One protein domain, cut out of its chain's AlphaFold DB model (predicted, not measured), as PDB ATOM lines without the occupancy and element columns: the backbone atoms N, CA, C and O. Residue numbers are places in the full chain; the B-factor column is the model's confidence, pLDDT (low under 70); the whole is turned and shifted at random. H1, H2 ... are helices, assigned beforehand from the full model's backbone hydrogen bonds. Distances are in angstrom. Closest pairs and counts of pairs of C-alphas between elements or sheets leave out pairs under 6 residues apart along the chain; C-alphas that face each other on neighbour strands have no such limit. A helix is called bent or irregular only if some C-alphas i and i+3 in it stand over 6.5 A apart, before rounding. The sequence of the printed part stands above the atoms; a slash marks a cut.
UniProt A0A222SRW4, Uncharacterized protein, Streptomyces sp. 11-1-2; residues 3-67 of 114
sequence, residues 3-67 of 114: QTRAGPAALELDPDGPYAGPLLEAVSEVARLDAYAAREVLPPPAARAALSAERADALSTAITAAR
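Overview. This is residues 3 to 67 of the 114 residues of an uncharacterized protein of Streptomyces sp. 11-1-2 (UniProt A0A222SRW4). The longest helix, H5, packs on short H3; H1, H2 and H3, nearly aligned, pack together as a triangle, and short H4 stands crosswise to H2 and H3. The printed part has 65 residues with five named helices, H1 to H5 in chain order, and no named strand: all helix. It is compact, radius of gyration of the C-alphas 10.7 A, spanning 34 by 24 by 17 A.

Along the chain. H5, residues 53 to 65, measures 18.1 A and ends at C-alpha 65 (23.907, 5.607, 15.120). H3 is residues 35 to 41, H2 20 to 31 and H4 45 to 50. H1, residues 3 to 13, begins at C-alpha 3 (15.512, 25.274, 12.811); it is only just irregular, C-alphas 4 and 7 being 6.6 A apart.

Arrangement. With residues 59 to 63 alone, H5 touches H3, closest C-alphas Ala 35 and Ile 63, 4.8 A, at a steep tilt of 39 degrees, opposite ways. H2 and H3 form a helical hairpin, closest C-alphas Ala 31 and Ala 38, 4.7 A. H1 and H2 form another, closest C-alphas Gly 7 and Val 27, 5.6 A. H4 only just touches H2, with 3 pairs of C-alphas within 8 A, closest Leu 24 and Ala 47, 7.1 A. Every O i to N i+4 pair is within hydrogen-bond range in H2, H3, H4 and H5; in H1, 5 of 7.

Size, cuts and confidence. The C-alphas farthest apart, Pro 18 and Arg 67, are 35.1 A apart. The printed part has no cut and no long link. pLDDT is under 70 at residues 3 to 8, 13 and 43 to 50.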
ATOM      1  N   GLN A   3      14.814  24.921  11.565       53.56
ATOM      2  CA  GLN A   3      15.512  25.274  12.811       53.56
ATOM      3  C   GLN A   3      16.948  24.735  12.890       53.56
ATOM      4  O   GLN A   3      17.785  25.312  13.574       53.56
ATOM      5  N   THR A   4      17.259  23.672  12.145       56.97
ATOM      6  CA  THR A   4      18.555  22.987  12.198       56.97
ATOM      7  C   THR A   4      19.703  23.843  11.659       56.97
ATOM      8  O   THR A   4      20.839  23.685  12.087       56.97
ATOM      9  N   ARG A   5      19.410  24.788  10.755       63.78
ATOM     10  CA  ARG A   5      20.418  25.690  10.174       63.78
ATOM     11  C   ARG A   5      20.594  27.012  10.912       63.78
ATOM     12  O   ARG A   5      21.622  27.649  10.732       63.78
ATOM     13  N   ALA A   6      19.631  27.422  11.737       67.06
ATOM     14  CA  ALA A   6      19.690  28.721  12.406       67.06
ATOM     15  C   ALA A   6      20.824  28.793  13.445       67.06
ATOM     16  O   ALA A   6      21.507  29.805  13.528       67.06
ATOM     17  N   GLY A   7      21.054  27.708  14.193       68.50
ATOM     18  CA  GLY A   7      22.129  27.622  15.188       68.50
ATOM     19  C   GLY A   7      23.533  27.723  14.580       68.50
ATOM     20  O   GLY A   7      24.272  28.636  14.941       68.50
ATOM     21  N   PRO A   8      23.896  26.844  13.624       68.38
ATOM     22  CA  PRO A   8      25.170  26.935  12.909       68.38
ATOM     23  C   PRO A   8      25.373  28.281  12.202       68.38
ATOM     24  O   PRO A   8      26.441  28.869  12.323       68.38
ATOM     25  N   ALA A   9      24.340  28.820  11.543       70.56
ATOM     26  CA  ALA A   9      24.430  30.127  10.892       70.56
ATOM     27  C   ALA A   9      24.689  31.266  11.894       70.56
ATOM     28  O   ALA A   9      25.434  32.191  11.594       70.56
ATOM     29  N   ALA A  10      24.112  31.205  13.096       70.31
ATOM     30  CA  ALA A  10      24.374  32.193  14.138       70.31
ATOM     31  C   ALA A  10      25.823  32.123  14.660       70.31
ATOM     32  O   ALA A  10      26.413  33.164  14.932       70.31
ATOM     33  N   LEU A  11      26.418  30.926  14.735       70.06
ATOM     34  CA  LEU A  11      27.838  30.750  15.074       70.06
ATOM     35  C   LEU A  11      28.780  31.273  13.978       70.06
ATOM     36  O   LEU A  11      29.859  31.765  14.286       70.06
ATOM     37  N   GLU A  12      28.384  31.178  12.706       73.00
ATOM     38  CA  GLU A  12      29.153  31.730  11.581       73.00
ATOM     39  C   GLU A  12      29.113  33.263  11.528       73.00
ATOM     40  O   GLU A  12      30.075  33.887  11.081       73.00
ATOM     41  N   LEU A  13      28.010  33.871  11.971       69.50
ATOM     42  CA  LEU A  13      27.817  35.324  11.940       69.50
ATOM     43  C   LEU A  13      28.572  36.064  13.053       69.50
ATOM     44  O   LEU A  13      28.926  37.225  12.850       69.50
ATOM     45  N   ASP A  14      28.804  35.425  14.203       73.56
ATOM     46  CA  ASP A  14      29.476  36.041  15.357       73.56
ATOM     47  C   ASP A  14      30.377  35.037  16.114       73.56
ATOM     48  O   ASP A  14      30.085  34.663  17.256       73.56
ATOM     49  N   PRO A  15      31.465  34.551  15.481       70.69
ATOM     50  CA  PRO A  15      32.301  33.482  16.036       70.69
ATOM     51  C   PRO A  15      33.077  33.895  17.296       70.69
ATOM     52  O   PRO A  15      33.393  33.038  18.119       70.69
ATOM     53  N   ASP A  16      33.346  35.192  17.460       78.00
ATOM     54  CA  ASP A  16      34.087  35.764  18.595       78.00
ATOM     55  C   ASP A  16      33.184  36.599  19.521       78.00
ATOM     56  O   ASP A  16      33.654  37.333  20.396       78.00
ATOM     57  N   GLY A  17      31.869  36.500  19.323       79.06
ATOM     58  CA  GLY A  17      30.876  37.240  20.076       79.06
ATOM     59  C   GLY A  17      30.835  36.877  21.557       79.06
ATOM     60  O   GLY A  17      31.185  35.758  21.947       79.06
ATOM     61  N   PRO A  18      30.286  37.758  22.411       82.19
ATOM     62  CA  PRO A  18      30.148  37.498  23.847       82.19
ATOM     63  C   PRO A  18      29.298  36.255  24.161       82.19
ATOM     64  O   PRO A  18      29.365  35.722  25.267       82.19
ATOM     65  N   TYR A  19      28.509  35.785  23.191       81.19
ATOM     66  CA  TYR A  19      27.646  34.616  23.316       81.19
ATOM     67  C   TYR A  19      28.113  33.408  22.499       81.19
ATOM     68  O   TYR A  19      27.423  32.394  22.530       81.19
ATOM     69  N   ALA A  20      29.260  33.461  21.815       78.88
ATOM     70  CA  ALA A  20      29.713  32.376  20.942       78.88
ATOM     71  C   ALA A  20      29.821  31.024  21.679       78.88
ATOM     72  O   ALA A  20      29.310  30.010  21.205       78.88
ATOM     73  N   GLY A  21      30.396  31.020  22.889       80.19
ATOM     74  CA  GLY A  21      30.492  29.826  23.741       80.19
ATOM     75  C   GLY A  21      29.126  29.278  24.192       80.19
ATOM     76  O   GLY A  21      28.807  28.131  23.874       80.19
ATOM     77  N   PRO A  22      28.288  30.076  24.887       84.81
ATOM     78  CA  PRO A  22      26.943  29.655  25.294       84.81
ATOM     79  C   PRO A  22      26.039  29.233  24.126       84.81
ATOM     80  O   PRO A  22      25.252  28.295  24.250       84.81
ATOM     81  N   LEU A  23      26.155  29.904  22.976       81.00
ATOM     82  CA  LEU A  23      25.410  29.566  21.767       81.00
ATOM     83  C   LEU A  23      25.851  28.208  21.217       81.00
ATOM     84  O   LEU A  23      25.000  27.380  20.896       81.00
ATOM     85  N   LEU A  24      27.159  27.948  21.157       81.00
ATOM     86  CA  LEU A  24      27.693  26.657  20.731       81.00
ATOM     87  C   LEU A  24      27.229  25.532  21.658       81.00
ATOM     88  O   LEU A  24      26.852  24.461  21.180       81.00
ATOM     89  N   GLU A  25      27.206  25.774  22.967       83.06
ATOM     90  CA  GLU A  25      26.704  24.817  23.952       83.06
ATOM     91  C   GLU A  25      25.223  24.490  23.716       83.06
ATOM     92  O   GLU A  25      24.872  23.323  23.537       83.06
ATOM     93  N   ALA A  26      24.365  25.509  23.624       83.94
ATOM     94  CA  ALA A  26      22.933  25.324  23.396       83.94
ATOM     95  C   ALA A  26      22.636  24.619  22.061       83.94
ATOM     96  O   ALA A  26      21.808  23.708  21.997       83.94
ATOM     97  N   VAL A  27      23.340  25.003  20.993       82.06
ATOM     98  CA  VAL A  27      23.199  24.382  19.670       82.06
ATOM     99  C   VAL A  27      23.630  22.916  19.705       82.06
ATOM    100  O   VAL A  27      22.953  22.074  19.119       82.06
ATOM    101  N   SER A  28      24.693  22.580  20.436       80.56
ATOM    102  CA  SER A  28      25.183  21.199  20.562       80.56
ATOM    103  C   SER A  28      24.233  20.303  21.356       80.56
ATOM    104  O   SER A  28      24.000  19.154  20.976       80.56
ATOM    105  N   GLU A  29      23.633  20.832  22.426       84.38
ATOM    106  CA  GLU A  29      22.635  20.119  23.233       84.38
ATOM    107  C   GLU A  29      21.364  19.785  22.452       84.38
ATOM    108  O   GLU A  29      20.766  18.731  22.669       84.38
ATOM    109  N   VAL A  30      20.954  20.653  21.525       82.12
ATOM    110  CA  VAL A  30      19.828  20.374  20.623       82.12
ATOM    111  C   VAL A  30      20.265  19.434  19.499       82.12
ATOM    112  O   VAL A  30      19.540  18.502  19.151       82.12
ATOM    113  N   ALA A  31      21.466  19.631  18.950       83.50
ATOM    114  CA  ALA A  31      21.963  18.860  17.818       83.50
ATOM    115  C   ALA A  31      22.171  17.375  18.132       83.50
ATOM    116  O   ALA A  31      21.969  16.546  17.252       83.50
ATOM    117  N   ARG A  32      22.488  16.995  19.377       84.25
ATOM    118  CA  ARG A  32      22.614  15.571  19.754       84.25
ATOM    119  C   ARG A  32      21.312  14.768  19.611       84.25
ATOM    120  O   ARG A  32      21.362  13.543  19.588       84.25
ATOM    121  N   LEU A  33      20.160  15.440  19.539       84.56
ATOM    122  CA  LEU A  33      18.845  14.803  19.405       84.56
ATOM    123  C   LEU A  33      18.468  14.511  17.944       84.56
ATOM    124  O   LEU A  33      17.506  13.786  17.698       84.56
ATOM    125  N   ASP A  34      19.208  15.057  16.976       82.94
ATOM    126  CA  ASP A  34      18.933  14.904  15.549       82.94
ATOM    127  C   ASP A  34      20.247  14.690  14.791       82.94
ATOM    128  O   ASP A  34      21.125  15.547  14.749       82.94
ATOM    129  N   ALA A  35      20.394  13.531  14.154       80.88
ATOM    130  CA  ALA A  35      21.655  13.175  13.516       80.88
ATOM    131  C   ALA A  35      22.031  14.091  12.333       80.88
ATOM    132  O   ALA A  35      23.217  14.265  12.044       80.88
ATOM    133  N   TYR A  36      21.051  14.701  11.655       79.69
ATOM    134  CA  TYR A  36      21.315  15.687  10.607       79.69
ATOM    135  C   TYR A  36      21.800  17.005  11.221       79.69
ATOM    136  O   TYR A  36      22.762  17.587  10.731       79.69
ATOM    137  N   ALA A  37      21.212  17.432  12.340       82.81
ATOM    138  CA  ALA A  37      21.694  18.571  13.117       82.81
ATOM    139  C   ALA A  37      23.119  18.356  13.639       82.81
ATOM    140  O   ALA A  37      23.975  19.219  13.452       82.81
ATOM    141  N   ALA A  38      23.403  17.188  14.219       83.19
ATOM    142  CA  ALA A  38      24.745  16.823  14.666       83.19
ATOM    143  C   ALA A  38      25.767  16.894  13.520       83.19
ATOM    144  O   ALA A  38      26.871  17.416  13.703       83.19
ATOM    145  N   ARG A  39      25.387  16.431  12.319       81.19
ATOM    146  CA  ARG A  39      26.229  16.507  11.119       81.19
ATOM    147  C   ARG A  39      26.519  17.936  10.674       81.19
ATOM    148  O   ARG A  39      27.594  18.145  10.136       81.19
ATOM    149  N   GLU A  40      25.611  18.888  10.846       79.62
ATOM    150  CA  GLU A  40      25.855  20.283  10.445       79.62
ATOM    151  C   GLU A  40      26.662  21.057  11.509       79.62
ATOM    152  O   GLU A  40      27.372  21.999  11.169       79.62
ATOM    153  N   VAL A  41      26.608  20.645  12.784       76.81
ATOM    154  CA  VAL A  41      27.300  21.309  13.913       76.81
ATOM    155  C   VAL A  41      28.743  20.836  14.113       76.81
ATOM    156  O   VAL A  41      29.586  21.615  14.543       76.81
ATOM    157  N   LEU A  42      29.056  19.573  13.813       71.31
ATOM    158  CA  LEU A  42      30.406  19.011  13.980       71.31
ATOM    159  C   LEU A  42      31.482  19.540  12.985       71.31
ATOM    160  O   LEU A  42      32.648  19.627  13.378       71.31
ATOM    161  N   PRO A  43      31.172  19.848  11.706       66.56
ATOM    162  CA  PRO A  43      32.165  20.233  10.698       66.56
ATOM    163  C   PRO A  43      32.796  21.628  10.821       66.56
ATOM    164  O   PRO A  43      33.966  21.734  10.439       66.56
ATOM    165  N   PRO A  44      32.096  22.693  11.273       66.69
ATOM    166  CA  PRO A  44      32.666  24.032  11.312       66.69
ATOM    167  C   PRO A  44      33.982  24.062  12.106       66.69
ATOM    168  O   PRO A  44      34.008  23.619  13.258       66.69
ATOM    169  N   PRO A  45      35.083  24.595  11.539       60.91
ATOM    170  CA  PRO A  45      36.369  24.709  12.232       60.91
ATOM    171  C   PRO A  45      36.258  25.414  13.592       60.91
ATOM    172  O   PRO A  45      36.907  25.005  14.551       60.91
ATOM    173  N   ALA A  46      35.375  26.414  13.684       58.69
ATOM    174  CA  ALA A  46      35.060  27.129  14.918       58.69
ATOM    175  C   ALA A  46      34.404  26.223  15.978       58.69
ATOM    176  O   ALA A  46      34.795  26.253  17.143       58.69
ATOM    177  N   ALA A  47      33.476  25.349  15.577       58.22
ATOM    178  CA  ALA A  47      32.847  24.391  16.485       58.22
ATOM    179  C   ALA A  47      33.855  23.338  16.971       58.22
ATOM    180  O   ALA A  47      33.905  23.025  18.155       58.22
ATOM    181  N   ARG A  48      34.733  22.838  16.094       62.06
ATOM    182  CA  ARG A  48      35.770  21.860  16.476       62.06
ATOM    183  C   ARG A  48      36.780  22.382  17.495       62.06
ATOM    184  O   ARG A  48      37.249  21.596  18.309       62.06
ATOM    185  N   ALA A  49      37.130  23.665  17.435       63.12
ATOM    186  CA  ALA A  49      38.084  24.273  18.361       63.12
ATOM    187  C   ALA A  49      37.471  24.578  19.741       63.12
ATOM    188  O   ALA A  49      38.194  24.602  20.734       63.12
ATOM    189  N   ALA A  50      36.156  24.802  19.800       69.62
ATOM    190  CA  ALA A  50      35.459  25.250  21.005       69.62
ATOM    191  C   ALA A  50      34.606  24.160  21.688       69.62
ATOM    192  O   ALA A  50      34.219  24.322  22.845       69.62
ATOM    193  N   LEU A  51      34.322  23.039  21.015       76.62
ATOM    194  CA  LEU A  51      33.610  21.910  21.617       76.62
ATOM    195  C   LEU A  51      34.492  21.137  22.599       76.62
ATOM    196  O   LEU A  51      35.636  20.791  22.303       76.62
ATOM    197  N   SER A  52      33.916  20.773  23.747       80.94
ATOM    198  CA  SER A  52      34.533  19.777  24.624       80.94
ATOM    199  C   SER A  52      34.568  18.408  23.936       80.94
ATOM    200  O   SER A  52      33.690  18.072  23.134       80.94
ATOM    201  N   ALA A  53      35.561  17.588  24.290       81.62
ATOM    202  CA  ALA A  53      35.706  16.236  23.749       81.62
ATOM    203  C   ALA A  53      34.442  15.383  23.963       81.62
ATOM    204  O   ALA A  53      34.012  14.682  23.052       81.62
ATOM    205  N   GLU A  54      33.808  15.505  25.131       83.88
ATOM    206  CA  GLU A  54      32.562  14.807  25.472       83.88
ATOM    207  C   GLU A  54      31.406  15.174  24.527       83.88
ATOM    208  O   GLU A  54      30.668  14.308  24.061       83.88
ATOM    209  N   ARG A  55      31.267  16.457  24.178       83.94
ATOM    210  CA  ARG A  55      30.205  16.909  23.270       83.94
ATOM    211  C   ARG A  55      30.476  16.510  21.829       83.94
ATOM    212  O   ARG A  55      29.557  16.081  21.135       83.94
ATOM    213  N   ALA A  56      31.728  16.605  21.389       84.62
ATOM    214  CA  ALA A  56      32.124  16.116  20.074       84.62
ATOM    215  C   ALA A  56      31.835  14.609  19.928       84.62
ATOM    216  O   ALA A  56      31.323  14.181  18.890       84.62
ATOM    217  N   ASP A  57      32.093  13.823  20.976       86.00
ATOM    218  CA  ASP A  57      31.800  12.390  21.011       86.00
ATOM    219  C   ASP A  57      30.292  12.094  20.973       86.00
ATOM    220  O   ASP A  57      29.841  11.257  20.187       86.00
ATOM    221  N   ALA A  58      29.480  12.845  21.724       85.88
ATOM    222  CA  ALA A  58      28.023  12.711  21.694       85.88
ATOM    223  C   ALA A  58      27.431  12.994  20.298       85.88
ATOM    224  O   ALA A  58      26.587  12.235  19.810       85.88
ATOM    225  N   LEU A  59      27.899  14.049  19.618       85.19
ATOM    226  CA  LEU A  59      27.475  14.363  18.249       85.19
ATOM    227  C   LEU A  59      27.946  13.295  17.251       85.19
ATOM    228  O   LEU A  59      27.169  12.853  16.403       85.19
ATOM    229  N   SER A  60      29.192  12.830  17.378       84.62
ATOM    230  CA  SER A  60      29.743  11.739  16.564       84.62
ATOM    231  C   SER A  60      28.944  10.441  16.728       84.62
ATOM    232  O   SER A  60      28.619   9.765  15.746       84.62
ATOM    233  N   THR A  61      28.543  10.122  17.960       86.94
ATOM    234  CA  THR A  61      27.701   8.966  18.283       86.94
ATOM    235  C   THR A  61      26.329   9.072  17.622       86.94
ATOM    236  O   THR A  61      25.885   8.110  16.994       86.94
ATOM    237  N   ALA A  62      25.679  10.240  17.679       85.00
ATOM    238  CA  ALA A  62      24.387  10.466  17.027       85.00
ATOM    239  C   ALA A  62      24.466  10.286  15.496       85.00
ATOM    240  O   ALA A  62      23.629   9.599  14.902       85.00
ATOM    241  N   ILE A  63      25.509  10.832  14.856       84.31
ATOM    242  CA  ILE A  63      25.775  10.666  13.414       84.31
ATOM    243  C   ILE A  63      25.981   9.184  13.066       84.31
ATOM    244  O   ILE A  63      25.391   8.674  12.107       84.31
ATOM    245  N   THR A  64      26.790   8.486  13.866       84.44
ATOM    246  CA  THR A  64      27.139   7.072  13.661       84.44
ATOM    247  C   THR A  64      25.928   6.162  13.821       84.44
ATOM    248  O   THR A  64      25.687   5.304  12.968       84.44
ATOM    249  N   ALA A  65      25.122   6.374  14.864       84.19
ATOM    250  CA  ALA A  65      23.907   5.607  15.120       84.19
ATOM    251  C   ALA A  65      22.897   5.738  13.969       84.19
ATOM    252  O   ALA A  65      22.290   4.751  13.555       84.19
ATOM    253  N   ALA A  66      22.782   6.934  13.383       81.38
ATOM    254  CA  ALA A  66      21.953   7.173  12.204       81.38
ATOM    255  C   ALA A  66      22.597   6.716  10.881       81.38
ATOM    256  O   ALA A  66      21.987   6.852   9.819       81.38
ATOM    257  N   ARG A  67      23.830   6.187  10.917       80.31
ATOM    258  CA  ARG A  67      24.630   5.777   9.749       80.31
ATOM    259  C   ARG A  67      24.817   6.892   8.715       80.31
ATOM    260  O   ARG A  67      25.066   6.621   7.535       80.31
TER     261      ARG A  67